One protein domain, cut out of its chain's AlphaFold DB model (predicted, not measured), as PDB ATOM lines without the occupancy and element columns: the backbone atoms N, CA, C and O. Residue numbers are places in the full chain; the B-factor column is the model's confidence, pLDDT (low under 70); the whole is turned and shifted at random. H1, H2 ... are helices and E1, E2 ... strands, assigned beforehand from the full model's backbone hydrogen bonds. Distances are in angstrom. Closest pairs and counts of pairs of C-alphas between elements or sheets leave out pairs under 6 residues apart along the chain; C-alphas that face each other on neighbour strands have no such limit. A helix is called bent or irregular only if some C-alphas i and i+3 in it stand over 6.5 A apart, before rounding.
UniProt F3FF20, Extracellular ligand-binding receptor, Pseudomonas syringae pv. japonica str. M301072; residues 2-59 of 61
ATOM      1  N   LEU A   2      32.205 -29.643  33.355       82.75
ATOM      2  CA  LEU A   2      32.505 -30.067  34.740       82.75
ATOM      3  C   LEU A   2      32.354 -28.956  35.796       82.75
ATOM      4  O   LEU A   2      31.730 -29.183  36.823       82.75
ATOM      5  N   TYR A   3      32.848 -27.744  35.520       85.12
ATOM      6  CA  TYR A   3      32.681 -26.595  36.424       85.12
ATOM      7  C   TYR A   3      31.212 -26.229  36.664       85.12
ATOM      8  O   TYR A   3      30.824 -25.943  37.788       85.12
ATOM      9  N   VAL A   4      30.386 -26.312  35.620       85.50
ATOM     10  CA  VAL A   4      28.949 -26.036  35.709       85.50
ATOM     11  C   VAL A   4      28.255 -27.092  36.571       85.50
ATOM     12  O   VAL A   4      27.492 -26.752  37.467       85.50
ATOM     13  N   LEU A   5      28.571 -28.374  36.359       85.19
ATOM     14  CA  LEU A   5      28.039 -29.466  37.179       85.19
ATOM     15  C   LEU A   5      28.452 -29.333  38.650       85.19
ATOM     16  O   LEU A   5      27.645 -29.606  39.533       85.19
ATOM     17  N   ALA A   6      29.680 -28.882  38.916       85.81
ATOM     18  CA  ALA A   6      30.150 -28.632  40.274       85.81
ATOM     19  C   ALA A   6      29.385 -27.484  40.952       85.81
ATOM     20  O   ALA A   6      28.978 -27.633  42.102       85.81
ATOM     21  N   GLU A   7      29.144 -26.363  40.262       84.31
ATOM     22  CA  GLU A   7      28.325 -25.267  40.809       84.31
ATOM     23  C   GLU A   7      26.896 -25.719  41.114       84.31
ATOM     24  O   GLU A   7      26.371 -25.466  42.199       84.31
ATOM     25  N   VAL A   8      26.295 -26.465  40.194       84.00
ATOM     26  CA  VAL A   8      24.952 -27.022  40.358       84.00
ATOM     27  C   VAL A   8      24.881 -27.999  41.539       84.00
ATOM     28  O   VAL A   8      23.945 -27.930  42.339       84.00
ATOM     29  N   ALA A   9      25.883 -28.870  41.695       82.50
ATOM     30  CA  ALA A   9      25.971 -29.801  42.819       82.50
ATOM     31  C   ALA A   9      26.119 -29.067  44.162       82.50
ATOM     32  O   ALA A   9      25.500 -29.457  45.152       82.50
ATOM     33  N   ARG A  10      26.889 -27.970  44.195       82.06
ATOM     34  CA  ARG A  10      27.024 -27.111  45.385       82.06
ATOM     35  C   ARG A  10      25.724 -26.389  45.741       82.06
ATOM     36  O   ARG A  10      25.489 -26.138  46.917       82.06
ATOM     37  N   GLY A  11      24.888 -26.078  44.751       77.19
ATOM     38  CA  GLY A  11      23.588 -25.433  44.941       77.19
ATOM     39  C   GLY A  11      22.483 -26.343  45.492       77.19
ATOM     40  O   GLY A  11      21.390 -25.855  45.763       77.19
ATOM     41  N   GLY A  12      22.729 -27.652  45.651       74.56
ATOM     42  CA  GLY A  12      21.744 -28.593  46.202       74.56
ATOM     43  C   GLY A  12      20.501 -28.800  45.325       74.56
ATOM     44  O   GLY A  12      19.460 -29.237  45.821       74.56
ATOM     45  N   LEU A  13      20.586 -28.476  44.031       72.69
ATOM     46  CA  LEU A  13      19.469 -28.578  43.094       72.69
ATOM     47  C   LEU A  13      19.056 -30.041  42.893       72.69
ATOM     48  O   LEU A  13      19.879 -30.910  42.599       72.69
ATOM     49  N   ARG A  14      17.756 -30.321  43.030       68.38
ATOM     50  CA  ARG A  14      17.204 -31.658  42.768       68.38
ATOM     51  C   ARG A  14      17.208 -31.935  41.266       68.38
ATOM     52  O   ARG A  14      16.984 -31.028  40.471       68.38
ATOM     53  N   ALA A  15      17.377 -33.201  40.875       67.56
ATOM     54  CA  ALA A  15      17.514 -33.607  39.471       67.56
ATOM     55  C   ALA A  15      16.407 -33.065  38.538       67.56
ATOM     56  O   ALA A  15      16.696 -32.659  37.417       67.56
ATOM     57  N   GLY A  16      15.158 -32.978  39.013       70.50
ATOM     58  CA  GLY A  16      14.038 -32.424  38.239       70.50
ATOM     59  C   GLY A  16      14.114 -30.916  37.964       70.50
ATOM     60  O   GLY A  16      13.450 -30.437  37.056       70.50
ATOM     61  N   GLN A  17      14.935 -30.170  38.707       78.69
ATOM     62  CA  GLN A  17      15.116 -28.720  38.558       78.69
ATOM     63  C   GLN A  17      16.347 -28.367  37.715       78.69
ATOM     64  O   GLN A  17      16.558 -27.200  37.390       78.69
ATOM     65  N   LEU A  18      17.161 -29.364  37.347       80.12
ATOM     66  CA  LEU A  18      18.368 -29.158  36.552       80.12
ATOM     67  C   LEU A  18      18.072 -28.494  35.204       80.12
ATOM     68  O   LEU A  18      18.712 -27.481  34.922       80.12
ATOM     69  N   PRO A  19      17.114 -28.978  34.385       81.69
ATOM     70  CA  PRO A  19      16.879 -28.389  33.068       81.69
ATOM     71  C   PRO A  19      16.504 -26.906  33.150       81.69
ATOM     72  O   PRO A  19      17.004 -26.096  32.370       81.69
ATOM     73  N   ASP A  20      15.687 -26.538  34.138       82.94
ATOM     74  CA  ASP A  20      15.293 -25.147  34.360       82.94
ATOM     75  C   ASP A  20      16.451 -24.298  34.886       82.94
ATOM     76  O   ASP A  20      16.626 -23.168  34.426       82.94
ATOM     77  N   ALA A  21      17.290 -24.841  35.773       82.19
ATOM     78  CA  ALA A  21      18.487 -24.151  36.246       82.19
ATOM     79  C   ALA A  21      19.465 -23.859  35.097       82.19
ATOM     80  O   ALA A  21      19.961 -22.739  34.991       82.19
ATOM     81  N   PHE A  22      19.698 -24.819  34.195       84.94
ATOM     82  CA  PHE A  22      20.565 -24.616  33.030       84.94
ATOM     83  C   PHE A  22      20.021 -23.558  32.061       84.94
ATOM     84  O   PHE A  22      20.807 -22.795  31.499       84.94
ATOM     85  N   ARG A  23      18.695 -23.489  31.872       84.50
ATOM     86  CA  ARG A  23      18.056 -22.534  30.948       84.50
ATOM     87  C   ARG A  23      18.086 -21.084  31.435       84.50
ATOM     88  O   ARG A  23      18.147 -20.183  30.602       84.50
ATOM     89  N   HIS A  24      18.021 -20.858  32.747       85.19
ATOM     90  CA  HIS A  24      17.825 -19.518  33.322       85.19
ATOM     91  C   HIS A  24      19.035 -18.983  34.096       85.19
ATOM     92  O   HIS A  24      18.967 -17.880  34.635       85.19
ATOM     93  N   SER A  25      20.134 -19.738  34.155       87.69
ATOM     94  CA  SER A  25      21.329 -19.351  34.910       87.69
ATOM     95  C   SER A  25      22.528 -19.102  34.007       87.69
ATOM     96  O   SER A  25      22.695 -19.703  32.942       87.69
ATOM     97  N   THR A  26      23.411 -18.240  34.494       90.19
ATOM     98  CA  THR A  26      24.775 -18.086  33.993       90.19
ATOM     99  C   THR A  26      25.742 -18.720  34.978       90.19
ATOM    100  O   THR A  26      25.589 -18.545  36.185       90.19
ATOM    101  N   PHE A  27      26.766 -19.393  34.467       88.31
ATOM    102  CA  PHE A  27      27.774 -20.069  35.275       88.31
ATOM    103  C   PHE A  27      29.142 -19.471  35.000       88.31
ATOM    104  O   PHE A  27      29.541 -19.318  33.841       88.31
ATOM    105  N   ASN A  28      29.880 -19.165  36.061       88.06
ATOM    106  CA  ASN A  28      31.238 -18.659  35.933       88.06
ATOM    107  C   ASN A  28      32.204 -19.837  35.880       88.06
ATOM    108  O   ASN A  28      32.253 -20.672  36.780       88.06
ATOM    109  N   THR A  29      32.977 -19.922  34.801       86.25
ATOM    110  CA  THR A  29      33.955 -20.994  34.611       86.25
ATOM    111  C   THR A  29      35.325 -20.406  34.284       86.25
ATOM    112  O   THR A  29      35.403 -19.265  33.827       86.25
ATOM    113  N   PRO A  30      36.419 -21.174  34.427       86.62
ATOM    114  CA  PRO A  30      37.739 -20.722  33.983       86.62
ATOM    115  C   PRO A  30      37.838 -20.426  32.478       86.62
ATOM    116  O   PRO A  30      38.787 -19.784  32.047       86.62
ATOM    117  N   LEU A  31      36.869 -20.883  31.676       79.81
ATOM    118  CA  LEU A  31      36.777 -20.589  30.242       79.81
ATOM    119  C   LEU A  31      35.926 -19.340  29.947       79.81
ATOM    120  O   LEU A  31      35.674 -19.033  28.786       79.81
ATOM    121  N   GLY A  32      35.474 -18.640  30.989       86.12
ATOM    122  CA  GLY A  32      34.553 -17.511  30.915       86.12
ATOM    123  C   GLY A  32      33.150 -17.850  31.424       86.12
ATOM    124  O   GLY A  32      32.860 -18.973  31.857       86.12
ATOM    125  N   THR A  33      32.277 -16.847  31.387       90.69
ATOM    126  CA  THR A  33      30.863 -16.985  31.742       90.69
ATOM    127  C   THR A  33      30.114 -17.722  30.635       90.69
ATOM    128  O   THR A  33      30.226 -17.372  29.460       90.69
ATOM    129  N   VAL A  34      29.344 -18.743  31.010       89.56
ATOM    130  CA  VAL A  34      28.573 -19.572  30.076       89.56
ATOM    131  C   VAL A  34      27.098 -19.631  30.456       89.56
ATOM    132  O   VAL A  34      26.740 -19.548  31.627       89.56
ATOM    133  N   SER A  35      26.243 -19.822  29.456       90.88
ATOM    134  CA  SER A  35      24.792 -19.995  29.607       90.88
ATOM    135  C   SER A  35      24.281 -21.006  28.592       90.88
ATOM    136  O   SER A  35      24.878 -21.140  27.516       90.88
ATOM    137  N   PHE A  36      23.161 -21.658  28.893       88.94
ATOM    138  CA  PHE A  36      22.630 -22.731  28.059       88.94
ATOM    139  C   PHE A  36      21.243 -22.400  27.491       88.94
ATOM    140  O   PHE A  36      20.472 -21.635  28.072       88.94
ATOM    141  N   ASP A  37      20.935 -22.971  26.330       86.81
ATOM    142  CA  ASP A  37      19.603 -23.009  25.731       86.81
ATOM    143  C   ASP A  37      19.250 -24.452  25.417       86.81
ATOM    144  O   ASP A  37      19.971 -25.103  24.675       86.81
ATOM    145  N   GLN A  38      18.176 -24.984  25.998       81.00
ATOM    146  CA  GLN A  38      17.785 -26.387  25.775       81.00
ATOM    147  C   GLN A  38      18.912 -27.419  26.033       81.00
ATOM    148  O   GLN A  38      18.893 -28.508  25.475       81.00
ATOM    149  N   GLY A  39      19.884 -27.091  26.894       76.81
ATOM    150  CA  GLY A  39      21.064 -27.927  27.161       76.81
ATOM    151  C   GLY A  39      22.280 -27.628  26.273       76.81
ATOM    152  O   GLY A  39      23.379 -28.077  26.592       76.81
ATOM    153  N   GLU A  40      22.124 -26.810  25.234       84.50
ATOM    154  CA  GLU A  40      23.195 -26.376  24.333       84.50
ATOM    155  C   GLU A  40      23.881 -25.102  24.830       84.50
ATOM    156  O   GLU A  40      23.243 -24.196  25.365       84.50
ATOM    157  N   LEU A  41      25.197 -24.998  24.647       86.31
ATOM    158  CA  LEU A  41      25.964 -23.814  25.045       86.31
ATOM    159  C   LEU A  41      25.687 -22.645  24.081       86.31
ATOM    160  O   LEU A  41      26.052 -22.711  22.911       86.31
ATOM    161  N   ARG A  42      25.127 -21.532  24.581       85.62
ATOM    162  CA  ARG A  42      24.693 -20.390  23.741       85.62
ATOM    163  C   ARG A  42      25.815 -19.676  22.976       85.62
ATOM    164  O   ARG A  42      25.543 -19.028  21.973       85.62
ATOM    165  N   SER A  43      27.060 -19.732  23.448       76.19
ATOM    166  CA  SER A  43      28.162 -18.923  22.892       76.19
ATOM    167  C   SER A  43      29.464 -19.704  22.754       76.19
ATOM    168  O   SER A  43      30.551 -19.198  23.041       76.19
ATOM    169  N   ALA A  44      29.371 -20.957  22.304       74.12
ATOM    170  CA  ALA A  44      30.554 -21.719  21.926       74.12
ATOM    171  C   ALA A  44      31.257 -21.012  20.756       74.12
ATOM    172  O   ALA A  44      30.741 -20.968  19.642       74.12
ATOM    173  N   THR A  45      32.430 -20.433  21.010       75.19
ATOM    174  CA  THR A  45      33.222 -19.793  19.956       75.19
ATOM    175  C   THR A  45      34.350 -20.729  19.554       75.19
ATOM    176  O   THR A  45      35.276 -20.966  20.332       75.19
ATOM    177  N   THR A  46      34.299 -21.254  18.334       81.00
ATOM    178  CA  THR A  46      35.410 -22.035  17.788       81.00
ATOM    179  C   THR A  46      36.522 -21.084  17.368       81.00
ATOM    180  O   THR A  46      36.344 -20.247  16.486       81.00
ATOM    181  N   CYS A  47      37.683 -21.196  18.011       84.12
ATOM    182  CA  CYS A  47      38.879 -20.470  17.601       84.12
ATOM    183  C   CYS A  47      39.648 -21.297  16.570       84.12
ATOM    184  O   CYS A  47      39.859 -22.491  16.776       84.12
ATOM    185  N   LEU A  48      40.088 -20.657  15.486       90.44
ATOM    186  CA  LEU A  48      41.001 -21.270  14.530       90.44
ATOM    187  C   LEU A  48      42.445 -21.034  14.980       90.44
ATOM    188  O   LEU A  48      42.797 -19.940  15.429       90.44
ATOM    189  N   TRP A  49      43.269 -22.069  14.855       92.75
ATOM    190  CA  TRP A  49      44.657 -22.066  15.301       92.75
ATOM    191  C   TRP A  49      45.571 -22.604  14.206       92.75
ATOM    192  O   TRP A  49      45.205 -23.535  13.488       92.75
ATOM    193  N   THR A  50      46.776 -22.048  14.126       95.31
ATOM    194  CA  THR A  50      47.854 -22.533  13.263       95.31
ATOM    195  C   THR A  50      48.959 -23.151  14.126       95.31
ATOM    196  O   THR A  50      49.448 -22.483  15.046       95.31
ATOM    197  N   PRO A  51      49.366 -24.406  13.861       95.81
ATOM    198  CA  PRO A  51      50.490 -25.030  14.550       95.81
ATOM    199  C   PRO A  51      51.831 -24.464  14.063       95.81
ATOM    200  O   PRO A  51      52.018 -24.233  12.870       95.81
ATOM    201  N   GLY A  52      52.778 -24.274  14.981       93.88
ATOM    202  CA  GLY A  52      54.139 -23.822  14.691       93.88
ATOM    203  C   GLY A  52      55.171 -24.346  15.700       93.88
ATOM    204  O   GLY A  52      54.806 -25.021  16.664       93.88
ATOM    205  N   PRO A  53      56.468 -24.034  15.511       93.94
ATOM    206  CA  PRO A  53      57.560 -24.581  16.327       93.94
ATOM    207  C   PRO A  53      57.460 -24.266  17.826       93.94
ATOM    208  O   PRO A  53      57.976 -25.013  18.650       93.94
ATOM    209  N   THR A  54      56.787 -23.172  18.188       93.94
ATOM    210  CA  THR A  54      56.573 -22.738  19.577       93.94
ATOM    211  C   THR A  54      55.172 -23.075  20.102       93.94
ATOM    212  O   THR A  54      54.792 -22.596  21.169       93.94
ATOM    213  N   GLY A  55      54.386 -23.866  19.364       94.31
ATOM    214  CA  GLY A  55      53.026 -24.264  19.735       94.31
ATOM    215  C   GLY A  55      51.941 -23.682  18.827       94.31
ATOM    216  O   GLY A  55      52.151 -23.451  17.638       94.31
ATOM    217  N   LEU A  56      50.742 -23.501  19.386       94.38
ATOM    218  CA  LEU A  56      49.570 -23.012  18.658       94.38
ATOM    219  C   LEU A  56      49.529 -21.481  18.656       94.38
ATOM    220  O   LEU A  56      49.627 -20.847  19.705       94.38
ATOM    221  N   SER A  57      49.309 -20.896  17.482       93.50
ATOM    222  CA  SER A  57      49.062 -19.460  17.308       93.50
ATOM    223  C   SER A  57      47.627 -19.227  16.843       93.50
ATOM    224  O   SER A  57      47.100 -19.988  16.029       93.50
ATOM    225  N   ARG A  58      46.947 -18.228  17.411       90.00
ATOM    226  CA  ARG A  58      45.545 -17.946  17.078       90.00
ATOM    227  C   ARG A  58      45.475 -17.259  15.720       90.00
ATOM    228  O   ARG A  58      46.184 -16.281  15.501       90.00
ATOM    229  N   ILE A  59      44.578 -17.713  14.852       90.25
ATOM    230  CA  ILE A  59      44.259 -16.992  13.620       90.25
ATOM    231  C   ILE A  59      43.302 -15.855  13.991       90.25
ATOM    232  O   ILE A  59      42.159 -16.097  14.385       90.25
TER     233      ILE A  59
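Overview. This is residues 2 to 59 of the 61 residues of the protein "Extracellular ligand-binding receptor" of Pseudomonas syringae pv. japonica str. M301072 (UniProt F3FF20). A small body, made of the hairpin E1 and E2 with two short helices packed on it, H1 on E1 and H2 on E2, is joined by a long, drawn-out link to a second small hairpin, E3 and E4, far off at the other end. This arm makes the length: the C-alphas span 49 by 21 by 14 A. The printed part has 58 residues, in the order H1, H2, E1, E2, E3, E4, with two antiparallel sheets, E1 - E2 and E3 - E4, and is of mixed class, helices and strands. It is only just extended, close to loose, with a radius of gyration of the C-alphas of 15.6 A.

Along the chain. E2, residues 32 to 37, is 16.8 A long, and E1 is residues 26 to 29. H2, residues 15 to 24, is 15.4 A long and irregular, with C-alphas 16 and 19 7.1 A apart. H1, residues 2 to 10, is 12.3 A long and begins at C-alpha 2 (32.505, -30.067, 34.740). E3 is residues 49 to 52; E4, residues 55 to 58, ends at C-alpha 58 (45.545, -17.946, 17.078).

Arrangement. E1 and E2 are antiparallel at 141 degrees, with N 27 and O 34 2.8 A apart, within hydrogen-bond range. The closest C-alphas of H2 and E2 are those of Arg 23 and Phe 36, 5.4 A; of H1 and E1, Tyr 3 and Thr 29, 6.0 A. H1 and H2 are close but not clearly touching, at a steep tilt of 62 degrees. Every O i to N i+4 pair is within range in H1, 4 of 6 in H2. E3 and E4 are antiparallel at 146 degrees, with N 50 and O 57 at 2.8 A. E2 and E3 are apart.

Size, cuts and confidence. Gly 16 and Pro 53 have the C-alphas farthest apart, 49.4 A. The printed part has no cut. The link from E2 to E3 is long, with 11 residues; its residues 40 to 41 pair antiparallel with 36 to 37 of E2. Residues 14 to 15 have pLDDT under 70.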